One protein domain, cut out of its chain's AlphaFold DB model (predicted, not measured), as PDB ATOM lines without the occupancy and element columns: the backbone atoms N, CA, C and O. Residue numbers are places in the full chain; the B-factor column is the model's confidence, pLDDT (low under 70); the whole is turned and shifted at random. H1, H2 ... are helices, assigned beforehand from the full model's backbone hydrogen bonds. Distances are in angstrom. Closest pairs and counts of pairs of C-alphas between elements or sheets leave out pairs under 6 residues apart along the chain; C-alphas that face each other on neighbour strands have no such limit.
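Overview. This is residues 7 to 125 of the 296 residues of an uncharacterized protein of Desulfobacteraceae bacterium IS3 (UniProt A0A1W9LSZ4). Look first at H6, the longest helix: H4 crosses it and H5 packs on its residues 109 to 116 in a helical hairpin, and these three helices make the main body. At the end of the body where H4 and H6 begin sit short H2 and H3, together with H1 and a long looped stretch, residues 11 to 33. The printed part has 119 residues with six named helices, H1 to H6 in chain order, and no named strand; the class is all helix. It is only just compact, close to loose, with a radius of gyration of the C-alphas of 16.1 A, and its elongated outline spans 49 by 30 by 20 A.

Arrangement. Start at H6, residues 102 to 123, and then find H4, residues 52 to 70. They touch, with Ala 59 and Asn 110 as their closest C-alphas at 6.0 A, and run the same way at a steep tilt of 48 degrees. Next find H5, residues 84 to 93, which touches residues 109 to 116 of H6 alone; the closest C-alphas, of Leu 91 and Met 109, are 7.2 A apart. H5 and H6 form a helical hairpin, running opposite ways at a steep tilt of 44 degrees. H4 and H5 are near each other, with 8 pairs of C-alphas within 10 A. Move on to H3, residues 41 to 47, which touches H5 with the C-alphas of Met 41 and Gln 92 5.2 A apart; they run opposite ways at a steep tilt of 68 degrees, only just short of about perpendicular. H3 and H4 are close but not clearly touching, about perpendicular at 77 degrees, with the C-alphas of Trp 45 and Cys 52 closest at 5.8 A. H2, residues 34 to 37, touches H3 only at the corner, where the C-alphas of Leu 35 and Phe 44 are closest at 5.6 A. H1, residues 7 to 10, touches no helix; it is close to H6 but not clearly touching, the C-alphas of Ile 7 and Leu 102 being closest at 6.1 A. In H3, H4, H5 and H6 every O i to N i+4 pair is within hydrogen-bond range, while H1 and H2 are too short for such a pair.

Along the chain. Find C-alpha 102 at (-89.353, -74.983, -95.660); from there H6 runs 31.3 A to C-alpha 123 at (-93.084, -44.661, -88.824). H4 begins at C-alpha 52, (-85.692, -70.184, -87.569), and is 26.9 A long; H5 measures 14.0 A and H3 9.8 A. H1 and H2, four residues each, measure 5.4 A and 5.0 A.

Size, cuts and confidence. The C-alphas farthest apart are those of Ser 29 and Asn 73, at 50.1 A. The links H1 to H2 and H4 to H5 are long, and in the first of them residues 26 to 27 pair with residues 32 to 33, antiparallel. The printed part has no cut; its mean pLDDT is 91.1, and no printed residue is under 70.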
ATOM      1  N   ILE A   7     -84.649 -77.168 -99.173       90.62
ATOM      2  CA  ILE A   7     -85.276 -78.392 -98.679       90.62
ATOM      3  C   ILE A   7     -84.285 -79.551 -98.773       90.62
ATOM      4  O   ILE A   7     -84.032 -80.213 -97.771       90.62
ATOM      5  N   ARG A   8     -83.639 -79.764 -99.923       91.38
ATOM      6  CA  ARG A   8     -82.662 -80.857-100.071       91.38
ATOM      7  C   ARG A   8     -81.440 -80.686 -99.167       91.38
ATOM      8  O   ARG A   8     -81.035 -81.621 -98.479       91.38
ATOM      9  N   SER A   9     -80.902 -79.471 -99.091       92.50
ATOM     10  CA  SER A   9     -79.729 -79.193 -98.257       92.50
ATOM     11  C   SER A   9     -79.997 -79.319 -96.755       92.50
ATOM     12  O   SER A   9     -79.130 -79.798 -96.024       92.50
ATOM     13  N   VAL A  10     -81.175 -78.909 -96.277       92.56
ATOM     14  CA  VAL A  10     -81.505 -78.926 -94.846       92.56
ATOM     15  C   VAL A  10     -82.279 -80.175 -94.444       92.56
ATOM     16  O   VAL A  10     -81.865 -80.896 -93.537       92.56
ATOM     17  N   CYS A  11     -83.409 -80.417 -95.097       93.00
ATOM     18  CA  CYS A  11     -84.328 -81.501 -94.773       93.00
ATOM     19  C   CYS A  11     -83.896 -82.828 -95.414       93.00
ATOM     20  O   CYS A  11     -84.039 -83.876 -94.790       93.00
ATOM     21  N   GLY A  12     -83.314 -82.777 -96.615       92.12
ATOM     22  CA  GLY A  12     -82.757 -83.935 -97.320       92.12
ATOM     23  C   GLY A  12     -81.373 -84.380 -96.835       92.12
ATOM     24  O   GLY A  12     -80.907 -85.436 -97.241       92.12
ATOM     25  N   GLY A  13     -80.714 -83.606 -95.966       92.12
ATOM     26  CA  GLY A  13     -79.432 -83.985 -95.366       92.12
ATOM     27  C   GLY A  13     -78.194 -83.788 -96.254       92.12
ATOM     28  O   GLY A  13     -77.104 -84.171 -95.835       92.12
ATOM     29  N   GLU A  14     -78.311 -83.160 -97.435       92.88
ATOM     30  CA  GLU A  14     -77.162 -82.950 -98.343       92.88
ATOM     31  C   GLU A  14     -76.098 -81.999 -97.760       92.88
ATOM     32  O   GLU A  14     -74.943 -81.987 -98.193       92.88
ATOM     33  N   ASN A  15     -76.453 -81.163 -96.778       90.25
ATOM     34  CA  ASN A  15     -75.466 -80.357 -96.071       90.25
ATOM     35  C   ASN A  15     -74.569 -81.260 -95.207       90.25
ATOM     36  O   ASN A  15     -75.067 -82.027 -94.385       90.25
ATOM     37  N   ARG A  16     -73.242 -81.098 -95.333       90.56
ATOM     38  CA  ARG A  16     -72.219 -81.859 -94.588       90.56
ATOM     39  C   ARG A  16     -72.495 -81.940 -93.081       90.56
ATOM     40  O   ARG A  16     -72.215 -82.972 -92.479       90.56
ATOM     41  N   ARG A  17     -73.105 -80.905 -92.485       91.12
ATOM     42  CA  ARG A  17     -73.479 -80.883 -91.056       91.12
ATOM     43  C   ARG A  17     -74.466 -81.984 -90.648       91.12
ATOM     44  O   ARG A  17     -74.510 -82.345 -89.482       91.12
ATOM     45  N   PHE A  18     -75.247 -82.506 -91.592       91.38
ATOM     46  CA  PHE A  18     -76.241 -83.554 -91.355       91.38
ATOM     47  C   PHE A  18     -75.777 -84.941 -91.783       91.38
ATOM     48  O   PHE A  18     -76.508 -85.896 -91.558       91.38
ATOM     49  N   ARG A  19     -74.581 -85.074 -92.376       92.38
ATOM     50  CA  ARG A  19     -73.986 -86.368 -92.758       92.38
ATOM     51  C   ARG A  19     -74.932 -87.262 -93.584       92.38
ATOM     52  O   ARG A  19     -74.967 -88.469 -93.384       92.38
ATOM     53  N   GLY A  20     -75.737 -86.671 -94.472       92.56
ATOM     54  CA  GLY A  20     -76.717 -87.411 -95.279       92.56
ATOM     55  C   GLY A  20     -77.962 -87.883 -94.516       92.56
ATOM     56  O   GLY A  20     -78.822 -88.533 -95.102       92.56
ATOM     57  N   LEU A  21     -78.101 -87.555 -93.225       94.56
ATOM     58  CA  LEU A  21     -79.277 -87.906 -92.436       94.56
ATOM     59  C   LEU A  21     -80.445 -86.984 -92.777       94.56
ATOM     60  O   LEU A  21     -80.373 -85.759 -92.636       94.56
ATOM     61  N   PHE A  22     -81.566 -87.591 -93.148       93.94
ATOM     62  CA  PHE A  22     -82.815 -86.891 -93.414       93.94
ATOM     63  C   PHE A  22     -83.409 -86.308 -92.130       93.94
ATOM     64  O   PHE A  22     -83.143 -86.780 -91.023       93.94
ATOM     65  N   CYS A  23     -84.186 -85.238 -92.268       95.75
ATOM     66  CA  CYS A  23     -84.972 -84.690 -91.171       95.75
ATOM     67  C   CYS A  23     -86.129 -85.635 -90.838       95.75
ATOM     68  O   CYS A  23     -86.857 -86.047 -91.734       95.75
ATOM     69  N   GLU A  24     -86.306 -85.942 -89.554       96.44
ATOM     70  CA  GLU A  24     -87.381 -86.819 -89.069       96.44
ATOM     71  C   GLU A  24     -88.784 -86.267 -89.370       96.44
ATOM     72  O   GLU A  24     -89.711 -87.033 -89.590       96.44
ATOM     73  N   TYR A  25     -88.923 -84.941 -89.476       96.44
ATOM     74  CA  TYR A  25     -90.185 -84.273 -89.810       96.44
ATOM     75  C   TYR A  25     -90.403 -84.073 -91.313       96.44
ATOM     76  O   TYR A  25     -91.355 -83.393 -91.694       96.44
ATOM     77  N   TYR A  26     -89.511 -84.576 -92.169       95.62
ATOM     78  CA  TYR A  26     -89.556 -84.353 -93.613       95.62
ATOM     79  C   TYR A  26     -90.073 -85.582 -94.364       95.62
ATOM     80  O   TYR A  26     -89.434 -86.632 -94.395       95.62
ATOM     81  N   GLU A  27     -91.214 -85.422 -95.030       94.69
ATOM     82  CA  GLU A  27     -91.850 -86.460 -95.832       94.69
ATOM     83  C   GLU A  27     -91.267 -86.465 -97.253       94.69
ATOM     84  O   GLU A  27     -91.462 -85.534 -98.035       94.69
ATOM     85  N   ARG A  28     -90.528 -87.527 -97.601       91.94
ATOM     86  CA  ARG A  28     -89.756 -87.596 -98.858       91.94
ATOM     87  C   ARG A  28     -90.625 -87.616-100.114       91.94
ATOM     88  O   ARG A  28     -90.232 -87.033-101.119       91.94
ATOM     89  N   SER A  29     -91.779 -88.278-100.055       91.62
ATOM     90  CA  SER A  29     -92.701 -88.423-101.188       91.62
ATOM     91  C   SER A  29     -93.332 -87.090-101.583       91.62
ATOM     92  O   SER A  29     -93.485 -86.807-102.766       91.62
ATOM     93  N   THR A  30     -93.663 -86.251-100.602       92.06
ATOM     94  CA  THR A  30     -94.362 -84.978-100.833       92.06
ATOM     95  C   THR A  30     -93.447 -83.759-100.742       92.06
ATOM     96  O   THR A  30     -93.860 -82.657-101.095       92.06
ATOM     97  N   SER A  31     -92.212 -83.939-100.264       91.50
ATOM     98  CA  SER A  31     -91.289 -82.863 -99.887       91.50
ATOM     99  C   SER A  31     -91.863 -81.876 -98.855       91.50
ATOM    100  O   SER A  31     -91.474 -80.707 -98.826       91.50
ATOM    101  N   ARG A  32     -92.781 -82.331 -97.990       94.25
ATOM    102  CA  ARG A  32     -93.439 -81.501 -96.964       94.25
ATOM    103  C   ARG A  32     -92.858 -81.740 -95.572       94.25
ATOM    104  O   ARG A  32     -92.308 -82.794 -95.271       94.25
ATOM    105  N   CYS A  33     -93.001 -80.746 -94.706       95.94
ATOM    106  CA  CYS A  33     -92.706 -80.828 -93.285       95.94
ATOM    107  C   CYS A  33     -93.981 -81.159 -92.501       95.94
ATOM    108  O   CYS A  33     -94.970 -80.430 -92.579       95.94
ATOM    109  N   MET A  34     -93.941 -82.232 -91.709       96.81
ATOM    110  CA  MET A  34     -95.075 -82.681 -90.896       96.81
ATOM    111  C   MET A  34     -95.492 -81.630 -89.862       96.81
ATOM    112  O   MET A  34     -96.674 -81.328 -89.756       96.81
ATOM    113  N   LEU A  35     -94.530 -80.983 -89.191       96.12
ATOM    114  CA  LEU A  35     -94.820 -79.946 -88.191       96.12
ATOM    115  C   LEU A  35     -95.534 -78.730 -88.798       96.12
ATOM    116  O   LEU A  35     -96.468 -78.200 -88.203       96.12
ATOM    117  N   LEU A  36     -95.138 -78.314 -90.009       94.00
ATOM    118  CA  LEU A  36     -95.818 -77.229 -90.726       94.00
ATOM    119  C   LEU A  36     -97.220 -77.643 -91.187       94.00
ATOM    120  O   LEU A  36     -98.135 -76.825 -91.144       94.00
ATOM    121  N   ARG A  37     -97.389 -78.897 -91.626       95.44
ATOM    122  CA  ARG A  37     -98.681 -79.451 -92.061       95.44
ATOM    123  C   ARG A  37     -99.682 -79.552 -90.911       95.44
ATOM    124  O   ARG A  37    -100.854 -79.260 -91.105       95.44
ATOM    125  N   GLU A  38     -99.216 -79.946 -89.733       94.75
ATOM    126  CA  GLU A  38    -100.030 -80.107 -88.523       94.75
ATOM    127  C   GLU A  38    -100.260 -78.786 -87.768       94.75
ATOM    128  O   GLU A  38    -100.937 -78.780 -86.745       94.75
ATOM    129  N   GLY A  39     -99.700 -77.666 -88.240       89.19
ATOM    130  CA  GLY A  39     -99.841 -76.365 -87.578       89.19
ATOM    131  C   GLY A  39     -99.077 -76.249 -86.253       89.19
ATOM    132  O   GLY A  39     -99.320 -75.324 -85.482       89.19
ATOM    133  N   LYS A  40     -98.123 -77.147 -85.989       93.56
ATOM    134  CA  LYS A  40     -97.312 -77.195 -84.763       93.56
ATOM    135  C   LYS A  40     -96.142 -76.221 -84.838       93.56
ATOM    136  O   LYS A  40     -94.969 -76.598 -84.866       93.56
ATOM    137  N   MET A  41     -96.467 -74.935 -84.921       92.81
ATOM    138  CA  MET A  41     -95.478 -73.880 -85.122       92.81
ATOM    139  C   MET A  41     -94.452 -73.778 -83.983       92.81
ATOM    140  O   MET A  41     -93.267 -73.744 -84.306       92.81
ATOM    141  N   PRO A  42     -94.810 -73.786 -82.683       91.81
ATOM    142  CA  PRO A  42     -93.811 -73.719 -81.610       91.81
ATOM    143  C   PRO A  42     -92.747 -74.823 -81.713       91.81
ATOM    144  O   PRO A  42     -91.550 -74.544 -81.701       91.81
ATOM    145  N   GLU A  43     -93.187 -76.058 -81.949       94.75
ATOM    146  CA  GLU A  43     -92.315 -77.223 -82.123       94.75
ATOM    147  C   GLU A  43     -91.489 -77.130 -83.411       94.75
ATOM    148  O   GLU A  43     -90.315 -77.494 -83.429       94.75
ATOM    149  N   PHE A  44     -92.065 -76.600 -84.496       95.25
ATOM    150  CA  PHE A  44     -91.309 -76.308 -85.711       95.25
ATOM    151  C   PHE A  44     -90.185 -75.302 -85.439       95.25
ATOM    152  O   PHE A  44     -89.064 -75.501 -85.901       95.25
ATOM    153  N   TRP A  45     -90.447 -74.237 -84.680       93.00
ATOM    154  CA  TRP A  45     -89.433 -73.234 -84.348       93.00
ATOM    155  C   TRP A  45     -88.269 -73.818 -83.547       93.00
ATOM    156  O   TRP A  45     -87.119 -73.474 -83.824       93.00
ATOM    157  N   GLU A  46     -88.565 -74.725 -82.619       93.00
ATOM    158  CA  GLU A  46     -87.575 -75.416 -81.793       93.00
ATOM    159  C   GLU A  46     -86.774 -76.461 -82.588       93.00
ATOM    160  O   GLU A  46     -85.545 -76.504 -82.516       93.00
ATOM    161  N   LYS A  47     -87.453 -77.286 -83.394       94.00
ATOM    162  CA  LYS A  47     -86.858 -78.471 -84.037       94.00
ATOM    163  C   LYS A  47     -86.379 -78.243 -85.472       94.00
ATOM    164  O   LYS A  47     -85.761 -79.124 -86.080       94.00
ATOM    165  N   CYS A  48     -86.645 -77.076 -86.059       93.00
ATOM    166  CA  CYS A  48     -86.225 -76.776 -87.424       93.00
ATOM    167  C   CYS A  48     -84.695 -76.704 -87.545       93.00
ATOM    168  O   CYS A  48     -84.025 -75.780 -87.079       93.00
ATOM    169  N   ARG A  49     -84.139 -77.634 -88.325       91.75
ATOM    170  CA  ARG A  49     -82.707 -77.734 -88.649       91.75
ATOM    171  C   ARG A  49     -82.104 -76.490 -89.318       91.75
ATOM    172  O   ARG A  49     -80.881 -76.334 -89.347       91.75
ATOM    173  N   ALA A  50     -82.915 -75.622 -89.921       86.31
ATOM    174  CA  ALA A  50     -82.430 -74.393 -90.552       86.31
ATOM    175  C   ALA A  50     -82.195 -73.237 -89.562       86.31
ATOM    176  O   ALA A  50     -81.662 -72.220 -89.993       86.31
ATOM    177  N   SER A  51     -82.514 -73.405 -88.269       90.06
ATOM    178  CA  SER A  51     -82.544 -72.336 -87.258       90.06
ATOM    179  C   SER A  51     -83.439 -71.171 -87.691       90.06
ATOM    180  O   SER A  51     -83.028 -70.262 -88.418       90.06
ATOM    181  N   CYS A  52     -84.694 -71.203 -87.242       91.12
ATOM    182  CA  CYS A  52     -85.692 -70.184 -87.569       91.12
ATOM    183  C   CYS A  52     -85.227 -68.772 -87.195       91.12
ATOM    184  O   CYS A  52     -85.363 -67.850 -87.999       91.12
ATOM    185  N   PHE A  53     -84.582 -68.631 -86.035       91.19
ATOM    186  CA  PHE A  53     -84.004 -67.372 -85.571       91.19
ATOM    187  C   PHE A  53     -82.933 -66.842 -86.525       91.19
ATOM    188  O   PHE A  53     -83.024 -65.704 -86.973       91.19
ATOM    189  N   ASN A  54     -81.961 -67.672 -86.916       88.94
ATOM    190  CA  ASN A  54     -80.893 -67.227 -87.816       88.94
ATOM    191  C   ASN A  54     -81.452 -66.790 -89.172       88.94
ATOM    192  O   ASN A  54     -81.052 -65.760 -89.707       88.94
ATOM    193  N   MET A  55     -82.417 -67.533 -89.720       91.75
ATOM    194  CA  MET A  55     -83.070 -67.145 -90.971       91.75
ATOM    195  C   MET A  55     -83.810 -65.808 -90.858       91.75
ATOM    196  O   MET A  55     -83.795 -65.029 -91.815       91.75
ATOM    197  N   LEU A  56     -84.433 -65.538 -89.709       92.88
ATOM    198  CA  LEU A  56     -85.124 -64.285 -89.420       92.88
ATOM    199  C   LEU A  56     -84.143 -63.104 -89.364       92.88
ATOM    200  O   LEU A  56     -84.355 -62.107 -90.057       92.88
ATOM    201  N   TYR A  57     -83.050 -63.238 -88.605       91.94
ATOM    202  CA  TYR A  57     -82.009 -62.209 -88.488       91.94
ATOM    203  C   TYR A  57     -81.332 -61.918 -89.830       91.94
ATOM    204  O   TYR A  57     -81.212 -60.759 -90.227       91.94
ATOM    205  N   GLU A  58     -80.963 -62.956 -90.583       92.00
ATOM    206  CA  GLU A  58     -80.364 -62.803 -91.913       92.00
ATOM    207  C   GLU A  58     -81.324 -62.135 -92.903       92.00
ATOM    208  O   GLU A  58     -80.924 -61.296 -93.716       92.00
ATOM    209  N   ALA A  59     -82.618 -62.466 -92.836       94.19
ATOM    210  CA  ALA A  59     -83.624 -61.785 -93.637       94.19
ATOM    211  C   ALA A  59     -83.705 -60.298 -93.274       94.19
ATOM    212  O   ALA A  59     -83.741 -59.468 -94.184       94.19
ATOM    213  N   ALA A  60     -83.700 -59.966 -91.980       94.31
ATOM    214  CA  ALA A  60     -83.784 -58.590 -91.509       94.31
ATOM    215  C   ALA A  60     -82.577 -57.767 -91.966       94.31
ATOM    216  O   ALA A  60     -82.754 -56.770 -92.667       94.31
ATOM    217  N   LYS A  61     -81.361 -58.261 -91.701       93.69
ATOM    218  CA  LYS A  61     -80.102 -57.645 -92.141       93.69
ATOM    219  C   LYS A  61     -80.080 -57.413 -93.650       93.69
ATOM    220  O   LYS A  61     -79.782 -56.317 -94.120       93.69
ATOM    221  N   ARG A  62     -80.467 -58.426 -94.435       95.25
ATOM    222  CA  ARG A  62     -80.544 -58.314 -95.898       95.25
ATOM    223  C   ARG A  62     -81.531 -57.233 -96.341       95.25
ATOM    224  O   ARG A  62     -81.235 -56.498 -97.280       95.25
ATOM    225  N   TYR A  63     -82.712 -57.149 -95.727       95.44
ATOM    226  CA  TYR A  63     -83.707 -56.147 -96.109       95.44
ATOM    227  C   TYR A  63     -83.310 -54.733 -95.682       95.44
ATOM    228  O   TYR A  63     -83.460 -53.832 -96.503       95.44
ATOM    229  N   LEU A  64     -82.752 -54.541 -94.484       93.50
ATOM    230  CA  LEU A  64     -82.188 -53.256 -94.055       93.50
ATOM    231  C   LEU A  64     -81.081 -52.795 -95.009       93.50
ATOM    232  O   LEU A  64     -81.162 -51.693 -95.545       93.50
ATOM    233  N   GLY A  65     -80.139 -53.679 -95.353       93.00
ATOM    234  CA  GLY A  65     -79.097 -53.381 -96.340       93.00
ATOM    235  C   GLY A  65     -79.656 -53.019 -97.722       93.00
ATOM    236  O   GLY A  65     -79.159 -52.106 -98.379       93.00
ATOM    237  N   ASN A  66     -80.732 -53.680 -98.166       93.19
ATOM    238  CA  ASN A  66     -81.411 -53.321 -99.415       93.19
ATOM    239  C   ASN A  66     -82.094 -51.947 -99.336       93.19
ATOM    240  O   ASN A  66     -82.081 -51.211-100.322       93.19
ATOM    241  N   PHE A  67     -82.695 -51.595 -98.196       90.56
ATOM    242  CA  PHE A  67     -83.287 -50.274 -97.988       90.56
ATOM    243  C   PHE A  67     -82.215 -49.183 -97.941       90.56
ATOM    244  O   PHE A  67     -82.353 -48.204 -98.664       90.56
ATOM    245  N   LYS A  68     -81.117 -49.392 -97.211       90.50
ATOM    246  CA  LYS A  68     -79.959 -48.487 -97.165       90.50
ATOM    247  C   LYS A  68     -79.382 -48.213 -98.558       90.50
ATOM    248  O   LYS A  68     -79.196 -47.066 -98.938       90.50
ATOM    249  N   LYS A  69     -79.204 -49.254 -99.383       89.12
ATOM    250  CA  LYS A  69     -78.779 -49.100-100.790       89.12
ATOM    251  C   LYS A  69     -79.780 -48.321-101.642       89.12
ATOM    252  O   LYS A  69     -79.385 -47.606-102.554       89.12
ATOM    253  N   LYS A  70     -81.077 -48.502-101.388       87.69
ATOM    254  CA  LYS A  70     -82.149 -47.847-102.146       87.69
ATOM    255  C   LYS A  70     -82.361 -46.385-101.733       87.69
ATOM    256  O   LYS A  70     -82.815 -45.597-102.555       87.69
ATOM    257  N   TYR A  71     -82.057 -46.046-100.485       84.69
ATOM    258  CA  TYR A  71     -82.237 -44.725 -99.891       84.69
ATOM    259  C   TYR A  71     -80.918 -44.270 -99.240       84.69
ATOM    260  O   TYR A  71     -80.838 -44.215 -98.015       84.69
ATOM    261  N   PRO A  72     -79.874 -43.966-100.038       83.06
ATOM    262  CA  PRO A  72     -78.528 -43.693 -99.520       83.06
ATOM    263  C   PRO A  72     -78.442 -42.428 -98.655       83.06
ATOM    264  O   PRO A  72     -77.558 -42.335 -97.811       83.06
ATOM    265  N   ASN A  73     -79.372 -41.484 -98.837       83.81
ATOM    266  CA  ASN A  73     -79.434 -40.237 -98.065       83.81
ATOM    267  C   ASN A  73     -80.263 -40.369 -96.777       83.81
ATOM    268  O   ASN A  73     -80.326 -39.425 -95.996       83.81
ATOM    269  N   SER A  74     -80.934 -41.504 -96.562       80.31
ATOM    270  CA  SER A  74     -81.686 -41.752 -95.333       80.31
ATOM    271  C   SER A  74     -80.752 -42.395 -94.300       80.31
ATOM    272  O   SER A  74     -80.051 -43.346 -94.657       80.31
ATOM    273  N   PRO A  75     -80.763 -41.960 -93.026       87.44
ATOM    274  CA  PRO A  75     -79.932 -42.533 -91.965       87.44
ATOM    275  C   PRO A  75     -80.493 -43.888 -91.496       87.44
ATOM    276  O   PRO A  75     -80.898 -44.049 -90.353       87.44
ATOM    277  N   ILE A  76     -80.583 -44.853 -92.414       86.88
ATOM    278  CA  ILE A  76     -81.058 -46.211 -92.139       86.88
ATOM    279  C   ILE A  76     -79.894 -47.010 -91.576       86.88
ATOM    280  O   ILE A  76     -78.915 -47.289 -92.282       86.88
ATOM    281  N   ASP A  77     -80.034 -47.415 -90.324       83.06
ATOM    282  CA  ASP A  77     -79.059 -48.273 -89.676       83.06
ATOM    283  C   ASP A  77     -79.269 -49.752 -90.072       83.06
ATOM    284  O   ASP A  77     -80.361 -50.210 -90.414       83.06
ATOM    285  N   GLU A  78     -78.197 -50.538 -90.055       73.19
ATOM    286  CA  GLU A  78     -78.266 -51.996 -90.188       73.19
ATOM    287  C   GLU A  78     -78.750 -52.669 -88.893       73.19
ATOM    288  O   GLU A  78     -79.111 -53.848 -88.922       73.19
ATOM    289  N   THR A  79     -78.805 -51.911 -87.792       72.44
ATOM    290  CA  THR A  79     -79.309 -52.330 -86.478       72.44
ATOM    291  C   THR A  79     -80.610 -51.654 -86.042       72.44
ATOM    292  O   THR A  79     -80.873 -51.583 -84.849       72.44
ATOM    293  N   GLU A  80     -81.460 -51.211 -86.980       77.75
ATOM    294  CA  GLU A  80     -82.809 -50.716 -86.645       77.75
ATOM    295  C   GLU A  80     -83.531 -51.641 -85.647       77.75
ATOM    296  O   GLU A  80     -83.485 -52.866 -85.803       77.75
ATOM    297  N   ASP A  81     -84.234 -51.046 -84.672       81.50
ATOM    298  CA  ASP A  81     -84.938 -51.730 -83.574       81.50
ATOM    299  C   ASP A  81     -86.142 -52.543 -84.069       81.50
ATOM    300  O   ASP A  81     -87.315 -52.223 -83.848       81.50
ATOM    301  N   VAL A  82     -85.864 -53.614 -84.803       87.31
ATOM    302  CA  VAL A  82     -86.863 -54.599 -85.181       87.31
ATOM    303  C   VAL A  82     -87.266 -55.341 -83.913       87.31
ATOM    304  O   VAL A  82     -86.467 -56.065 -83.323       87.31
ATOM    305  N   ASP A  83     -88.530 -55.198 -83.517       89.12
ATOM    306  CA  ASP A  83     -89.125 -55.973 -82.428       89.12
ATOM    307  C   ASP A  83     -89.281 -57.443 -82.856       89.12
ATOM    308  O   ASP A  83     -90.337 -57.909 -83.303       89.12
ATOM    309  N   PHE A  84     -88.175 -58.182 -82.757       89.56
ATOM    310  CA  PHE A  84     -88.127 -59.601 -83.077       89.56
ATOM    311  C   PHE A  84     -89.053 -60.408 -82.169       89.56
ATOM    312  O   PHE A  84     -89.630 -61.382 -82.638       89.56
ATOM    313  N   GLY A  85     -89.257 -59.997 -80.913       89.06
ATOM    314  CA  GLY A  85     -90.147 -60.688 -79.981       89.06
ATOM    315  C   GLY A  85     -91.592 -60.702 -80.478       89.06
ATOM    316  O   GLY A  85     -92.214 -61.761 -80.576       89.06
ATOM    317  N   ARG A  86     -92.116 -59.537 -80.874       92.75
ATOM    318  CA  ARG A  86     -93.438 -59.425 -81.505       92.75
ATOM    319  C   ARG A  86     -93.512 -60.182 -82.828       92.75
ATOM    320  O   ARG A  86     -94.500 -60.877 -83.062       92.75
ATOM    321  N   LEU A  87     -92.486 -60.075 -83.674       92.31
ATOM    322  CA  LEU A  87     -92.472 -60.744 -84.976       92.31
ATOM    323  C   LEU A  87     -92.448 -62.274 -84.844       92.31
ATOM    324  O   LEU A  87     -93.153 -62.956 -85.582       92.31
ATOM    325  N   ILE A  88     -91.675 -62.816 -83.900       91.75
ATOM    326  CA  ILE A  88     -91.611 -64.255 -83.615       91.75
ATOM    327  C   ILE A  88     -92.970 -64.755 -83.134       91.75
ATOM    328  O   ILE A  88     -93.469 -65.712 -83.720       91.75
ATOM    329  N   ARG A  89     -93.600 -64.084 -82.157       91.75
ATOM    330  CA  ARG A  89     -94.951 -64.445 -81.685       91.75
ATOM    331  C   ARG A  89     -95.947 -64.482 -82.840       91.75
ATOM    332  O   ARG A  89     -96.560 -65.510 -83.088       91.75
ATOM    333  N   GLN A  90     -95.989 -63.425 -83.652       92.31
ATOM    334  CA  GLN A  90     -96.864 -63.375 -84.824       92.31
ATOM    335  C   GLN A  90     -96.609 -64.531 -85.810       92.31
ATOM    336  O   GLN A  90     -97.550 -65.084 -86.380       92.31
ATOM    337  N   LEU A  91     -95.345 -64.886 -86.052       90.94
ATOM    338  CA  LEU A  91     -94.988 -65.993 -86.941       90.94
ATOM    339  C   LEU A  91     -95.284 -67.368 -86.329       90.94
ATOM    340  O   LEU A  91     -95.527 -68.304 -87.084       90.94
ATOM    341  N   GLN A  92     -95.231 -67.506 -85.004       91.25
ATOM    342  CA  GLN A  92     -95.620 -68.723 -84.289       91.25
ATOM    343  C   GLN A  92     -97.141 -68.897 -84.281       91.25
ATOM    344  O   GLN A  92     -97.618 -70.005 -84.493       91.25
ATOM    345  N   ASP A  93     -97.889 -67.804 -84.148       89.50
ATOM    346  CA  ASP A  93     -99.354 -67.818 -84.177       89.50
ATOM    347  C   ASP A  93     -99.909 -68.038 -85.596       89.50
ATOM    348  O   ASP A  93    -101.073 -68.397 -85.779       89.50
ATOM    349  N   THR A  94     -99.086 -67.828 -86.630       84.56
ATOM    350  CA  THR A  94     -99.525 -67.978 -88.019       84.56
ATOM    351  C   THR A  94     -99.219 -69.367 -88.576       84.56
ATOM    352  O   THR A  94     -98.078 -69.686 -88.910       84.56
ATOM    353  N   GLY A  95    -100.268 -70.159 -88.797       82.81
ATOM    354  CA  GLY A  95    -100.198 -71.383 -89.597       82.81
ATOM    355  C   GLY A  95    -100.108 -71.103 -91.104       82.81
ATOM    356  O   GLY A  95    -100.735 -70.178 -91.632       82.81
ATOM    357  N   LEU A  96     -99.346 -71.926 -91.830       86.19
ATOM    358  CA  LEU A  96     -99.360 -71.910 -93.295       86.19
ATOM    359  C   LEU A  96    -100.665 -72.532 -93.801       86.19
ATOM    360  O   LEU A  96    -101.050 -73.607 -93.363       86.19
ATOM    361  N   LYS A  97    -101.336 -71.880 -94.756       87.88
ATOM    362  CA  LYS A  97    -102.558 -72.427 -95.382       87.88
ATOM    363  C   LYS A  97    -102.261 -73.428 -96.501       87.88
ATOM    364  O   LYS A  97    -103.084 -74.278 -96.811       87.88
ATOM    365  N   GLN A  98    -101.106 -73.281 -97.144       89.56
ATOM    366  CA  GLN A  98    -100.654 -74.091 -98.273       89.56
ATOM    367  C   GLN A  98     -99.127 -74.053 -98.353       89.56
ATOM    368  O   GLN A  98     -98.512 -73.127 -97.819       89.56
ATOM    369  N   GLY A  99     -98.530 -75.020 -99.056       88.31
ATOM    370  CA  GLY A  99     -97.073 -75.125 -99.168       88.31
ATOM    371  C   GLY A  99     -96.447 -75.416 -97.807       88.31
ATOM    372  O   GLY A  99     -95.814 -74.558 -97.208       88.31
ATOM    373  N   PHE A 100     -96.673 -76.619 -97.277       94.62
ATOM    374  CA  PHE A 100     -96.178 -77.036 -95.959       94.62
ATOM    375  C   PHE A 100     -94.693 -77.420 -95.992       94.62
ATOM    376  O   PHE A 100     -94.303 -78.448 -95.451       94.62
ATOM    377  N   ASP A 101     -93.864 -76.641 -96.674       94.56
ATOM    378  CA  ASP A 101     -92.439 -76.897 -96.848       94.56
ATOM    379  C   ASP A 101     -91.591 -75.714 -96.356       94.56
ATOM    380  O   ASP A 101     -92.079 -74.617 -96.064       94.56
ATOM    381  N   LEU A 102     -90.286 -75.957 -96.221       92.62
ATOM    382  CA  LEU A 102     -89.353 -74.983 -95.660       92.62
ATOM    383  C   LEU A 102     -89.181 -73.741 -96.554       92.62
ATOM    384  O   LEU A 102     -88.891 -72.656 -96.046       92.62
ATOM    385  N   GLU A 103     -89.343 -73.870 -97.873       93.25
ATOM    386  CA  GLU A 103     -89.199 -72.744 -98.799       93.25
ATOM    387  C   GLU A 103     -90.408 -71.816 -98.742       93.25
ATOM    388  O   GLU A 103     -90.236 -70.595 -98.655       93.25
ATOM    389  N   ALA A 104     -91.612 -72.379 -98.706       92.94
ATOM    390  CA  ALA A 104     -92.848 -71.644 -98.498       92.94
ATOM    391  C   ALA A 104     -92.844 -70.913 -97.147       92.94
ATOM    392  O   ALA A 104     -93.099 -69.704 -97.105       92.94
ATOM    393  N   TRP A 105     -92.449 -71.595 -96.062       93.94
ATOM    394  CA  TRP A 105     -92.285 -70.964 -94.750       93.94
ATOM    395  C   TRP A 105     -91.271 -69.813 -94.790       93.94
ATOM    396  O   TRP A 105     -91.561 -68.700 -94.345       93.94
ATOM    397  N   ARG A 106     -90.096 -70.031 -95.397       94.25
ATOM    398  CA  ARG A 106     -89.069 -68.989 -95.545       94.25
ATOM    399  C   ARG A 106     -89.584 -67.805 -96.360       94.25
ATOM    400  O   ARG A 106     -89.258 -66.659 -96.048       94.25
ATOM    401  N   GLY A 107     -90.358 -68.056 -97.414       93.00
ATOM    402  CA  GLY A 107     -91.007 -67.023 -98.219       93.00
ATOM    403  C   GLY A 107     -91.975 -66.180 -97.391       93.00
ATOM    404  O   GLY A 107     -91.921 -64.949 -97.448       93.00
ATOM    405  N   TYR A 108     -92.799 -66.834 -96.573       93.69
ATOM    406  CA  TYR A 108     -93.709 -66.172 -95.643       93.69
ATOM    407  C   TYR A 108     -92.952 -65.323 -94.609       93.69
ATOM    408  O   TYR A 108     -93.189 -64.119 -94.518       93.69
ATOM    409  N   MET A 109     -91.967 -65.906 -93.920       95.25
ATOM    410  CA  MET A 109     -91.107 -65.210 -92.957       95.25
ATOM    411  C   MET A 109     -90.427 -63.984 -93.586       95.25
ATOM    412  O   MET A 109     -90.518 -62.883 -93.047       95.25
ATOM    413  N   ASN A 110     -89.809 -64.134 -94.763       95.06
ATOM    414  CA  ASN A 110     -89.179 -63.026 -95.489       95.06
ATOM    415  C   ASN A 110     -90.166 -61.883 -95.765       95.06
ATOM    416  O   ASN A 110     -89.824 -60.709 -95.615       95.06
ATOM    417  N   LYS A 111     -91.397 -62.216 -96.167       94.50
ATOM    418  CA  LYS A 111     -92.455 -61.235 -96.430       94.50
ATOM    419  C   LYS A 111     -92.867 -60.500 -95.155       94.50
ATOM    420  O   LYS A 111     -93.072 -59.287 -95.212       94.50
ATOM    421  N   SER A 112     -92.975 -61.204 -94.031       94.25
ATOM    422  CA  SER A 112     -93.306 -60.619 -92.728       94.25
ATOM    423  C   SER A 112     -92.198 -59.688 -92.232       94.25
ATOM    424  O   SER A 112     -92.482 -58.535 -91.921       94.25
ATOM    425  N   VAL A 113     -90.934 -60.122 -92.292       94.69
ATOM    426  CA  VAL A 113     -89.762 -59.290 -91.960       94.69
ATOM    427  C   VAL A 113     -89.719 -58.023 -92.815       94.69
ATOM    428  O   VAL A 113     -89.591 -56.919 -92.293       94.69
ATOM    429  N   TYR A 114     -89.877 -58.157 -94.136       94.88
ATOM    430  CA  TYR A 114     -89.893 -57.011 -95.044       94.88
ATOM    431  C   TYR A 114     -90.996 -56.004 -94.689       94.88
ATOM    432  O   TYR A 114     -90.764 -54.794 -94.708       94.88
ATOM    433  N   ARG A 115     -92.204 -56.492 -94.378       93.25
ATOM    434  CA  ARG A 115     -93.336 -55.642 -93.981       93.25
ATOM    435  C   ARG A 115     -93.058 -54.914 -92.675       93.25
ATOM    436  O   ARG A 115     -93.365 -53.728 -92.598       93.25
ATOM    437  N   GLU A 116     -92.470 -55.598 -91.699       94.19
ATOM    438  CA  GLU A 116     -92.181 -55.020 -90.390       94.19
ATOM    439  C   GLU A 116     -91.088 -53.952 -90.470       94.19
ATOM    440  O   GLU A 116     -91.309 -52.828 -90.027       94.19
ATOM    441  N   ILE A 117     -89.977 -54.231 -91.159       94.38
ATOM    442  CA  ILE A 117     -88.935 -53.226 -91.427       94.38
ATOM    443  C   ILE A 117     -89.534 -52.021 -92.149       94.38
ATOM    444  O   ILE A 117     -89.347 -50.879 -91.740       94.38
ATOM    445  N   ARG A 118     -90.325 -52.255 -93.200       91.88
ATOM    446  CA  ARG A 118     -90.970 -51.167 -93.942       91.88
ATOM    447  C   ARG A 118     -91.913 -50.346 -93.058       91.88
ATOM    448  O   ARG A 118     -92.008 -49.138 -93.250       91.88
ATOM    449  N   ARG A 119     -92.630 -50.976 -92.124       92.00
ATOM    450  CA  ARG A 119     -93.502 -50.297 -91.156       92.00
ATOM    451  C   ARG A 119     -92.684 -49.399 -90.227       92.00
ATOM    452  O   ARG A 119     -93.053 -48.240 -90.064       92.00
ATOM    453  N   ILE A 120     -91.582 -49.909 -89.675       91.38
ATOM    454  CA  ILE A 120     -90.681 -49.169 -88.777       91.38
ATOM    455  C   ILE A 120     -90.076 -47.965 -89.500       91.38
ATOM    456  O   ILE A 120     -90.246 -46.834 -89.050       91.38
ATOM    457  N   LEU A 121     -89.471 -48.187 -90.669       87.81
ATOM    458  CA  LEU A 121     -88.835 -47.125 -91.450       87.81
ATOM    459  C   LEU A 121     -89.830 -46.026 -91.858       87.81
ATOM    460  O   LEU A 121     -89.487 -44.850 -91.844       87.81
ATOM    461  N   ARG A 122     -91.081 -46.382 -92.184       88.25
ATOM    462  CA  ARG A 122     -92.142 -45.395 -92.465       88.25
ATOM    463  C   ARG A 122     -92.563 -44.617 -91.232       88.25
ATOM    464  O   ARG A 122     -92.744 -43.409 -91.321       88.25
ATOM    465  N   LYS A 123     -92.731 -45.302 -90.097       86.69
ATOM    466  CA  LYS A 123     -93.084 -44.661 -88.824       86.69
ATOM    467  C   LYS A 123     -92.016 -43.640 -88.418       86.69
ATOM    468  O   LYS A 123     -92.363 -42.601 -87.882       86.69
ATOM    469  N   ARG A 124     -90.743 -43.920 -88.718       84.31
ATOM    470  CA  ARG A 124     -89.603 -43.016 -88.491       84.31
ATOM    471  C   ARG A 124     -89.416 -41.952 -89.587       84.31
ATOM    472  O   ARG A 124     -88.482 -41.172 -89.501       84.31
ATOM    473  N   GLY A 125     -90.240 -41.936 -90.637       82.62
ATOM    474  CA  GLY A 125     -90.087 -41.000 -91.760       82.62
ATOM    475  C   GLY A 125     -88.872 -41.260 -92.664       82.62
ATOM    476  O   GLY A 125     -88.613 -40.480 -93.572       82.62
TER     477      GLY A 125